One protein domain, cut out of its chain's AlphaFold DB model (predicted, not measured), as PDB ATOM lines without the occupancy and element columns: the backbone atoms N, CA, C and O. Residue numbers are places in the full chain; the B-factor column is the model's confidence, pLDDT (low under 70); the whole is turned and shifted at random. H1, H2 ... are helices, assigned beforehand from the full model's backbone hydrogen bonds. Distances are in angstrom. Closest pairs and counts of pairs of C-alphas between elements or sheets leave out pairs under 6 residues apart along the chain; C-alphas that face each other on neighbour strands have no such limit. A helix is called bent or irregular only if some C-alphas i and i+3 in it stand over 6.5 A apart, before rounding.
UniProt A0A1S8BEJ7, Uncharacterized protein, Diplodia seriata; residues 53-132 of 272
ATOM      1  N   GLY A  53     281.136 222.747 211.993       79.94
ATOM      2  CA  GLY A  53     282.411 223.313 211.599       79.94
ATOM      3  C   GLY A  53     282.889 224.472 212.459       79.94
ATOM      4  O   GLY A  53     282.124 225.068 213.221       79.94
ATOM      5  N   SER A  54     284.158 224.822 212.270       76.25
ATOM      6  CA  SER A  54     284.800 225.969 212.898       76.25
ATOM      7  C   SER A  54     285.182 227.005 211.845       76.25
ATOM      8  O   SER A  54     285.834 226.698 210.852       76.25
ATOM      9  N   ILE A  55     284.827 228.267 212.097       75.62
ATOM     10  CA  ILE A  55     285.296 229.406 211.294       75.62
ATOM     11  C   ILE A  55     286.811 229.609 211.471       75.62
ATOM     12  O   ILE A  55     287.459 230.153 210.583       75.62
ATOM     13  N   ALA A  56     287.401 229.138 212.576       72.75
ATOM     14  CA  ALA A  56     288.849 229.209 212.776       72.75
ATOM     15  C   ALA A  56     289.609 228.437 211.684       72.75
ATOM     16  O   ALA A  56     290.650 228.898 211.231       72.75
ATOM     17  N   ASP A  57     289.031 227.346 211.173       71.75
ATOM     18  CA  ASP A  57     289.630 226.534 210.106       71.75
ATOM     19  C   ASP A  57     289.640 227.278 208.753       71.75
ATOM     20  O   ASP A  57     290.385 226.921 207.840       71.75
ATOM     21  N   LEU A  58     288.843 228.349 208.618       73.44
ATOM     22  CA  LEU A  58     288.887 229.267 207.474       73.44
ATOM     23  C   LEU A  58     290.012 230.300 207.593       73.44
ATOM     24  O   LEU A  58     290.340 230.967 206.610       73.44
ATOM     25  N   VAL A  59     290.593 230.491 208.780       66.12
ATOM     26  CA  VAL A  59     291.719 231.416 208.954       66.12
ATOM     27  C   VAL A  59     292.965 230.853 208.265       66.12
ATOM     28  O   VAL A  59     293.660 231.591 207.559       66.12
ATOM     29  N   ASP A  60     293.126 229.535 208.340       63.59
ATOM     30  CA  ASP A  60     294.169 228.758 207.668       63.59
ATOM     31  C   ASP A  60     293.753 228.301 206.259       63.59
ATOM     32  O   ASP A  60     294.327 227.365 205.709       63.59
ATOM     33  N   PHE A  61     292.753 228.963 205.652       63.03
ATOM     34  CA  PHE A  61     292.299 228.734 204.276       63.03
ATOM     35  C   PHE A  61     293.441 229.017 203.290       63.03
ATOM     36  O   PHE A  61     293.597 230.125 202.771       63.03
ATOM     37  N   ARG A  62     294.263 227.997 203.076       61.44
ATOM     38  CA  ARG A  62     295.245 227.866 202.014       61.44
ATOM     39  C   ARG A  62     295.061 226.491 201.410       61.44
ATOM     40  O   ARG A  62     294.902 225.504 202.125       61.44
ATOM     41  N   ASP A  63     295.064 226.448 200.089       63.22
ATOM     42  CA  ASP A  63     295.171 225.181 199.392       63.22
ATOM     43  C   ASP A  63     296.580 224.632 199.680       63.22
ATOM     44  O   ASP A  63     297.551 225.342 199.379       63.22
ATOM     45  N   PRO A  64     296.717 223.461 200.335       60.31
ATOM     46  CA  PRO A  64     298.021 222.909 200.707       60.31
ATOM     47  C   PRO A  64     298.937 222.708 199.495       60.31
ATOM     48  O   PRO A  64     300.155 222.756 199.649       60.31
ATOM     49  N   ASP A  65     298.355 222.580 198.301       61.19
ATOM     50  CA  ASP A  65     299.079 222.383 197.047       61.19
ATOM     51  C   ASP A  65     299.405 223.709 196.327       61.19
ATOM     52  O   ASP A  65     300.086 223.719 195.300       61.19
ATOM     53  N   SER A  66     298.950 224.855 196.855       64.19
ATOM     54  CA  SER A  66     299.203 226.170 196.254       64.19
ATOM     55  C   SER A  66     300.477 226.822 196.798       64.19
ATOM     56  O   SER A  66     300.584 227.188 197.970       64.19
ATOM     57  N   VAL A  67     301.452 227.029 195.912       63.53
ATOM     58  CA  VAL A  67     302.655 227.816 196.203       63.53
ATOM     59  C   VAL A  67     302.393 229.272 195.812       63.53
ATOM     60  O   VAL A  67     302.254 229.580 194.631       63.53
ATOM     61  N   GLY A  68     302.324 230.179 196.793       71.75
ATOM     62  CA  GLY A  68     302.206 231.625 196.554       71.75
ATOM     63  C   GLY A  68     301.111 232.338 197.356       71.75
ATOM     64  O   GLY A  68     300.650 231.869 198.404       71.75
ATOM     65  N   ALA A  69     300.741 233.535 196.897       73.12
ATOM     66  CA  ALA A  69     299.595 234.274 197.424       73.12
ATOM     67  C   ALA A  69     298.282 233.623 196.956       73.12
ATOM     68  O   ALA A  69     298.218 233.084 195.853       73.12
ATOM     69  N   ALA A  70     297.242 233.678 197.791       75.62
ATOM     70  CA  ALA A  70     295.925 233.156 197.429       75.62
ATOM     71  C   ALA A  70     295.375 233.899 196.204       75.62
ATOM     72  O   ALA A  70     295.492 235.124 196.110       75.62
ATOM     73  N   CYS A  71     294.759 233.173 195.270       83.44
ATOM     74  CA  CYS A  71     294.140 233.805 194.109       83.44
ATOM     75  C   CYS A  71     292.883 234.594 194.520       83.44
ATOM     76  O   CYS A  71     292.275 234.333 195.561       83.44
ATOM     77  N   LEU A  72     292.462 235.556 193.691       87.94
ATOM     78  CA  LEU A  72     291.291 236.395 193.978       87.94
ATOM     79  C   LEU A  72     290.035 235.559 194.265       87.94
ATOM     80  O   LEU A  72     289.274 235.882 195.171       87.94
ATOM     81  N   GLU A  73     289.849 234.464 193.528       87.31
ATOM     82  CA  GLU A  73     288.736 233.537 193.731       87.31
ATOM     83  C   GLU A  73     288.735 232.944 195.149       87.31
ATOM     84  O   GLU A  73     287.711 232.964 195.831       87.31
ATOM     85  N   GLN A  74     289.888 232.464 195.621       84.06
ATOM     86  CA  GLN A  74     290.050 231.915 196.967       84.06
ATOM     87  C   GLN A  74     289.748 232.964 198.041       84.06
ATOM     88  O   GLN A  74     289.021 232.680 198.995       84.06
ATOM     89  N   VAL A  75     290.261 234.185 197.873       86.75
ATOM     90  CA  VAL A  75     290.005 235.295 198.802       86.75
ATOM     91  C   VAL A  75     288.519 235.659 198.819       86.75
ATOM     92  O   VAL A  75     287.945 235.819 199.893       86.75
ATOM     93  N   ALA A  76     287.874 235.728 197.654       89.81
ATOM     94  CA  ALA A  76     286.452 236.035 197.543       89.81
ATOM     95  C   ALA A  76     285.583 234.967 198.222       89.81
ATOM     96  O   ALA A  76     284.726 235.303 199.039       89.81
ATOM     97  N   ILE A  77     285.838 233.680 197.953       89.12
ATOM     98  CA  ILE A  77     285.104 232.579 198.591       89.12
ATOM     99  C   ILE A  77     285.310 232.617 200.108       89.12
ATOM    100  O   ILE A  77     284.339 232.546 200.856       89.12
ATOM    101  N   ARG A  78     286.550 232.794 200.579       87.56
ATOM    102  CA  ARG A  78     286.850 232.919 202.010       87.56
ATOM    103  C   ARG A  78     286.077 234.070 202.656       87.56
ATOM    104  O   ARG A  78     285.499 233.876 203.724       87.56
ATOM    105  N   SER A  79     286.022 235.235 202.016       89.44
ATOM    106  CA  SER A  79     285.250 236.379 202.515       89.44
ATOM    107  C   SER A  79     283.757 236.062 202.625       89.44
ATOM    108  O   SER A  79     283.151 236.368 203.650       89.44
ATOM    109  N   VAL A  80     283.180 235.373 201.633       90.62
ATOM    110  CA  VAL A  80     281.785 234.905 201.696       90.62
ATOM    111  C   VAL A  80     281.579 233.949 202.876       90.62
ATOM    112  O   VAL A  80     280.618 234.101 203.628       90.62
ATOM    113  N   LEU A  81     282.494 232.998 203.089       89.19
ATOM    114  CA  LEU A  81     282.403 232.029 204.188       89.19
ATOM    115  C   LEU A  81     282.479 232.696 205.574       89.19
ATOM    116  O   LEU A  81     281.748 232.315 206.488       89.19
ATOM    117  N   LEU A  82     283.313 233.729 205.728       87.94
ATOM    118  CA  LEU A  82     283.399 234.522 206.961       87.94
ATOM    119  C   LEU A  82     282.120 235.334 207.228       87.94
ATOM    120  O   LEU A  82     281.777 235.606 208.380       87.94
ATOM    121  N   GLN A  83     281.389 235.692 206.172       89.38
ATOM    122  CA  GLN A  83     280.181 236.514 206.231       89.38
ATOM    123  C   GLN A  83     278.882 235.719 206.024       89.38
ATOM    124  O   GLN A  83     277.834 236.314 205.782       89.38
ATOM    125  N   LEU A  84     278.889 234.390 206.205       88.62
ATOM    126  CA  LEU A  84     277.686 233.547 206.062       88.62
ATOM    127  C   LEU A  84     276.499 234.011 206.924       88.62
ATOM    128  O   LEU A  84     275.337 233.820 206.562       88.62
ATOM    129  N   HIS A  85     276.762 234.638 208.070       85.88
ATOM    130  CA  HIS A  85     275.710 235.194 208.921       85.88
ATOM    131  C   HIS A  85     274.967 236.371 208.260       85.88
ATOM    132  O   HIS A  85     273.780 236.528 208.514       85.88
ATOM    133  N   ASN A  86     275.604 237.111 207.349       88.81
ATOM    134  CA  ASN A  86     275.006 238.235 206.617       88.81
ATOM    135  C   ASN A  86     274.441 237.843 205.249       88.81
ATOM    136  O   ASN A  86     273.793 238.660 204.609       88.81
ATOM    137  N   LEU A  87     274.673 236.606 204.803       89.50
ATOM    138  CA  LEU A  87     274.193 236.149 203.504       89.50
ATOM    139  C   LEU A  87     272.658 236.079 203.478       89.50
ATOM    140  O   LEU A  87     272.031 235.564 204.411       89.50
ATOM    141  N   ASP A  88     272.065 236.541 202.386       89.88
ATOM    142  CA  ASP A  88     270.645 236.392 202.086       89.88
ATOM    143  C   ASP A  88     270.446 235.626 200.767       89.88
ATOM    144  O   ASP A  88     271.391 235.265 200.064       89.88
ATOM    145  N   HIS A  89     269.190 235.308 200.459       87.56
ATOM    146  CA  HIS A  89     268.866 234.586 199.232       87.56
ATOM    147  C   HIS A  89     268.970 235.458 197.973       87.56
ATOM    148  O   HIS A  89     269.245 234.924 196.903       87.56
ATOM    149  N   GLU A  90     268.785 236.773 198.090       90.69
ATOM    150  CA  GLU A  90     268.790 237.700 196.955       90.69
ATOM    151  C   GLU A  90     270.216 237.879 196.427       90.69
ATOM    152  O   GLU A  90     270.478 237.656 195.248       90.69
ATOM    153  N   THR A  91     271.168 238.144 197.321       90.06
ATOM    154  CA  THR A  91     272.595 238.295 197.013       90.06
ATOM    155  C   THR A  91     273.180 237.054 196.356       90.06
ATOM    156  O   THR A  91     273.883 237.164 195.351       90.06
ATOM    157  N   ILE A  92     272.885 235.860 196.880       92.19
ATOM    158  CA  ILE A  92     273.426 234.621 196.313       92.19
ATOM    159  C   ILE A  92     272.705 234.219 195.014       92.19
ATOM    160  O   ILE A  92     273.329 233.607 194.152       92.19
ATOM    161  N   SER A  93     271.441 234.617 194.809       92.50
ATOM    162  CA  SER A  93     270.718 234.354 193.551       92.50
ATOM    163  C   SER A  93     271.320 235.075 192.341       92.50
ATOM    164  O   SER A  93     271.234 234.576 191.221       92.50
ATOM    165  N   CYS A  94     272.000 236.207 192.555       92.25
ATOM    166  CA  CYS A  94     272.722 236.919 191.499       92.25
ATOM    167  C   CYS A  94     274.022 236.218 191.073       92.25
ATOM    168  O   CYS A  94     274.599 236.557 190.039       92.25
ATOM    169  N   VAL A  95     274.518 235.267 191.868       92.44
ATOM    170  CA  VAL A  95     275.775 234.566 191.599       92.44
ATOM    171  C   VAL A  95     275.495 233.346 190.719       92.44
ATOM    172  O   VAL A  95     274.745 232.469 191.149       92.44
ATOM    173  N   PRO A  96     276.126 233.206 189.536       93.62
ATOM    174  CA  PRO A  96     275.955 232.025 188.693       93.62
ATOM    175  C   PRO A  96     276.258 230.728 189.447       93.62
ATOM    176  O   PRO A  96     277.221 230.657 190.218       93.62
ATOM    177  N   TRP A  97     275.489 229.667 189.177       93.94
ATOM    178  CA  TRP A  97     275.657 228.385 189.872       93.94
ATOM    179  C   TRP A  97     277.070 227.804 189.746       93.94
ATOM    180  O   TRP A  97     277.544 227.133 190.655       93.94
ATOM    181  N   THR A  98     277.802 228.100 188.672       93.00
ATOM    182  CA  THR A  98     279.209 227.692 188.527       93.00
ATOM    183  C   THR A  98     280.085 228.163 189.693       93.00
ATOM    184  O   THR A  98     280.954 227.415 190.141       93.00
ATOM    185  N   ILE A  99     279.830 229.363 190.219       92.12
ATOM    186  CA  ILE A  99     280.498 229.922 191.400       92.12
ATOM    187  C   ILE A  99     279.777 229.470 192.673       92.12
ATOM    188  O   ILE A  99     280.429 229.019 193.616       92.12
ATOM    189  N   GLY A 100     278.439 229.509 192.686       93.25
ATOM    190  CA  GLY A 100     277.620 229.048 193.814       93.25
ATOM    191  C   GLY A 100     277.959 227.621 194.253       93.25
ATOM    192  O   GLY A 100     278.109 227.354 195.444       93.25
ATOM    193  N   ARG A 101     278.214 226.724 193.297       93.94
ATOM    194  CA  ARG A 101     278.662 225.344 193.515       93.94
ATOM    195  C   ARG A 101     280.002 225.279 194.237       93.94
ATOM    196  O   ARG A 101     280.165 224.453 195.131       93.94
ATOM    197  N   LYS A 102     280.958 226.139 193.873       91.94
ATOM    198  CA  LYS A 102     282.269 226.202 194.538       91.94
ATOM    199  C   LYS A 102     282.125 226.696 195.973       91.94
ATOM    200  O   LYS A 102     282.702 226.097 196.877       91.94
ATOM    201  N   ILE A 103     281.307 227.727 196.194       92.94
ATOM    202  CA  ILE A 103     281.003 228.232 197.539       92.94
ATOM    203  C   ILE A 103     280.336 227.130 198.372       92.94
ATOM    204  O   ILE A 103     280.804 226.826 199.466       92.94
ATOM    205  N   TRP A 104     279.304 226.471 197.836       93.44
ATOM    206  CA  TRP A 104     278.603 225.373 198.505       93.44
ATOM    207  C   TRP A 104     279.537 224.206 198.843       93.44
ATOM    208  O   TRP A 104     279.504 223.687 199.957       93.44
ATOM    209  N   ALA A 105     280.434 223.832 197.926       91.25
ATOM    210  CA  ALA A 105     281.437 222.801 198.175       91.25
ATOM    211  C   ALA A 105     282.349 223.158 199.359       91.25
ATOM    212  O   ALA A 105     282.624 222.295 200.194       91.25
ATOM    213  N   GLN A 106     282.766 224.422 199.486       89.62
ATOM    214  CA  GLN A 106     283.545 224.864 200.643       89.62
ATOM    215  C   GLN A 106     282.707 224.895 201.927       89.62
ATOM    216  O   GLN A 106     283.175 224.423 202.960       89.62
ATOM    217  N   ILE A 107     281.453 225.358 201.875       91.00
ATOM    218  CA  ILE A 107     280.532 225.312 203.026       91.00
ATOM    219  C   ILE A 107     280.439 223.882 203.574       91.00
ATOM    220  O   ILE A 107     280.574 223.683 204.781       91.00
ATOM    221  N   ARG A 108     280.283 222.880 202.698       90.19
ATOM    222  CA  ARG A 108     280.244 221.462 203.094       90.19
ATOM    223  C   ARG A 108     281.592 220.965 203.611       90.19
ATOM    224  O   ARG A 108     281.633 220.297 204.641       90.19
ATOM    225  N   ARG A 109     282.697 221.320 202.941       86.56
ATOM    226  CA  ARG A 109     284.063 220.948 203.357       86.56
ATOM    227  C   ARG A 109     284.353 221.389 204.789       86.56
ATOM    228  O   ARG A 109     284.882 220.605 205.569       86.56
ATOM    229  N   TYR A 110     283.959 222.612 205.134       86.56
ATOM    230  CA  TYR A 110     284.147 223.182 206.466       86.56
ATOM    231  C   TYR A 110     282.966 222.940 207.410       86.56
ATOM    232  O   TYR A 110     282.993 223.445 208.524       86.56
ATOM    233  N   ARG A 111     281.939 222.174 207.010       86.94
ATOM    234  CA  ARG A 111     280.742 221.865 207.821       86.94
ATOM    235  C   ARG A 111     280.018 223.105 208.370       86.94
ATOM    236  O   ARG A 111     279.586 223.144 209.530       86.94
ATOM    237  N   LEU A 112     279.920 224.139 207.535       89.00
ATOM    238  CA  LEU A 112     279.260 225.423 207.817       89.00
ATOM    239  C   LEU A 112     277.802 225.458 207.320       89.00
ATOM    240  O   LEU A 112     277.150 226.503 207.294       89.00
ATOM    241  N   ASP A 113     277.275 224.307 206.921       89.00
ATOM    242  CA  ASP A 113     275.954 224.080 206.353       89.00
ATOM    243  C   ASP A 113     274.856 224.062 207.433       89.00
ATOM    244  O   ASP A 113     274.189 223.059 207.680       89.00
ATOM    245  N   SER A 114     274.601 225.193 208.095       90.06
ATOM    246  CA  SER A 114     273.420 225.317 208.973       90.06
ATOM    247  C   SER A 114     272.106 225.270 208.174       90.06
ATOM    248  O   SER A 114     272.109 225.450 206.953       90.06
ATOM    249  N   LEU A 115     270.961 225.025 208.834       89.75
ATOM    250  CA  LEU A 115     269.661 224.931 208.143       89.75
ATOM    251  C   LEU A 115     269.351 226.242 207.435       89.75
ATOM    252  O   LEU A 115     268.849 226.237 206.316       89.75
ATOM    253  N   ARG A 116     269.687 227.364 208.075       90.81
ATOM    254  CA  ARG A 116     269.563 228.692 207.481       90.81
ATOM    255  C   ARG A 116     270.342 228.794 206.170       90.81
ATOM    256  O   ARG A 116     269.764 229.206 205.170       90.81
ATOM    257  N   ILE A 117     271.622 228.417 206.171       91.75
ATOM    258  CA  ILE A 117     272.473 228.500 204.973       91.75
ATOM    259  C   ILE A 117     271.956 227.563 203.884       91.75
ATOM    260  O   ILE A 117     271.803 227.975 202.740       91.75
ATOM    261  N   TRP A 118     271.581 226.339 204.246       92.88
ATOM    262  CA  TRP A 118     270.963 225.406 203.310       92.88
ATOM    263  C   TRP A 118     269.679 225.974 202.676       92.88
ATOM    264  O   TRP A 118     269.538 225.936 201.457       92.88
ATOM    265  N   ARG A 119     268.781 226.589 203.464       91.38
ATOM    266  CA  ARG A 119     267.548 227.226 202.953       91.38
ATOM    267  C   ARG A 119     267.841 228.360 201.973       91.38
ATOM    268  O   ARG A 119     267.112 228.511 200.998       91.38
ATOM    269  N   ILE A 120     268.874 229.158 202.243       92.31
ATOM    270  CA  ILE A 120     269.315 230.247 201.361       92.31
ATOM    271  C   ILE A 120     269.739 229.681 200.001       92.31
ATOM    272  O   ILE A 120     269.227 230.118 198.974       92.31
ATOM    273  N   PHE A 121     270.599 228.661 199.995       93.25
ATOM    274  CA  PHE A 121     271.114 228.062 198.761       93.25
ATOM    275  C   PHE A 121     270.035 227.334 197.951       93.25
ATOM    276  O   PHE A 121     269.954 227.528 196.742       93.25
ATOM    277  N   VAL A 122     269.164 226.559 198.604       92.50
ATOM    278  CA  VAL A 122     268.057 225.866 197.921       92.50
ATOM    279  C   VAL A 122     267.099 226.852 197.253       92.50
ATOM    280  O   VAL A 122     266.608 226.587 196.158       92.50
ATOM    281  N   ARG A 123     266.830 227.993 197.898       91.56
ATOM    282  CA  ARG A 123     265.955 229.033 197.338       91.56
ATOM    283  C   ARG A 123     266.598 229.786 196.182       91.56
ATOM    284  O   ARG A 123     265.897 230.132 195.241       91.56
ATOM    285  N   ALA A 124     267.898 230.038 196.257       92.88
ATOM    286  CA  ALA A 124     268.615 230.763 195.218       92.88
ATOM    287  C   ALA A 124     268.912 229.923 193.972       92.88
ATOM    288  O   ALA A 124     269.002 230.475 192.880       92.88
ATOM    289  N   TYR A 125     269.036 228.602 194.125       93.12
ATOM    290  CA  TYR A 125     269.354 227.678 193.033       93.12
ATOM    291  C   TYR A 125     268.285 226.582 192.889       93.12
ATOM    292  O   TYR A 125     268.558 225.403 193.137       93.12
ATOM    293  N   PRO A 126     267.049 226.941 192.490       89.88
ATOM    294  CA  PRO A 126     265.932 226.002 192.415       89.88
ATOM    295  C   PRO A 126     266.113 224.909 191.355       89.88
ATOM    296  O   PRO A 126     265.520 223.842 191.511       89.88
ATOM    297  N   ASP A 127     266.926 225.138 190.324       90.56
ATOM    298  CA  ASP A 127     267.204 224.156 189.264       90.56
ATOM    299  C   ASP A 127     268.212 223.083 189.710       90.56
ATOM    300  O   ASP A 127     268.296 221.999 189.143       90.56
ATOM    301  N   GLU A 128     268.941 223.348 190.794       91.06
ATOM    302  CA  GLU A 128     270.079 222.548 191.251       91.06
ATOM    303  C   GLU A 128     269.760 221.804 192.556       91.06
ATOM    304  O   GLU A 128     270.650 221.414 193.311       91.06
ATOM    305  N   ARG A 129     268.467 221.569 192.832       83.12
ATOM    306  CA  ARG A 129     267.949 220.922 194.060       83.12
ATOM    307  C   ARG A 129     268.667 219.624 194.428       83.12
ATOM    308  O   ARG A 129     268.836 219.328 195.609       83.12
ATOM    309  N   HIS A 130     269.110 218.858 193.432       84.12
ATOM    310  CA  HIS A 130     269.842 217.606 193.630       84.12
ATOM    311  C   HIS A 130     271.168 217.794 194.384       84.12
ATOM    312  O   HIS A 130     271.584 216.896 195.111       84.12
ATOM    313  N   ALA A 131     271.800 218.967 194.281       85.75
ATOM    314  CA  ALA A 131     273.045 219.289 194.979       85.75
ATOM    315  C   ALA A 131     272.862 219.559 196.487       85.75
ATOM    316  O   ALA A 131     273.850 219.668 197.219       85.75
ATOM    317  N   PHE A 132     271.613 219.667 196.955       85.44
ATOM    318  CA  PHE A 132     271.263 220.069 198.320       85.44
ATOM    319  C   PHE A 132     270.522 218.979 199.102       85.44
ATOM    320  O   PHE A 132     269.814 219.279 200.064       85.44
TER     321      PHE A 132
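AT A GLANCE: This is residues 53 to 132 of the 272 residues of an uncharacterized protein of Diplodia seriata (UniProt A0A1S8BEJ7). H4 is the middle of an elongated body, H2 and H1 towards one end, H5, H3 and H6 towards the other. Residues 64 to 69 stick out past H2. The printed part, 80 residues with six named helices, is all helix and compact, radius of gyration of the C-alphas 12.7 A, spans 37 by 23 by 22 A.

IN THESE COORDINATES: H1, residues 55 to 58, begins at C-alpha 55 (285.296, 229.406, 211.294). H2 is residues 72 to 82, H3 89 to 93, H4 97 to 109, 17.5 A long, H5 115 to 124. H6, residues 126 to 132, is irregular, C-alphas 127 and 130 being 8.3 A apart, and ends at C-alpha 132 (271.263, 220.069, 198.320).

HOW THE PARTS SIT: H2 touches H4's residues 103 to 107 alone, closest C-alphas Ile 77 and Ile 103, 6.1 A. H5 and H6 form a hairpin. Every O i to N i+4 pair is within hydrogen-bond range in H2, H3 and H5, 8 of 9 in H4, 0 of 3 in H6, beside 2 of 4 O i to N i+3.

THE WHOLE: The printed part has no cut. The H1 to H2 link is long. Residues 59 to 67 have pLDDT under 70.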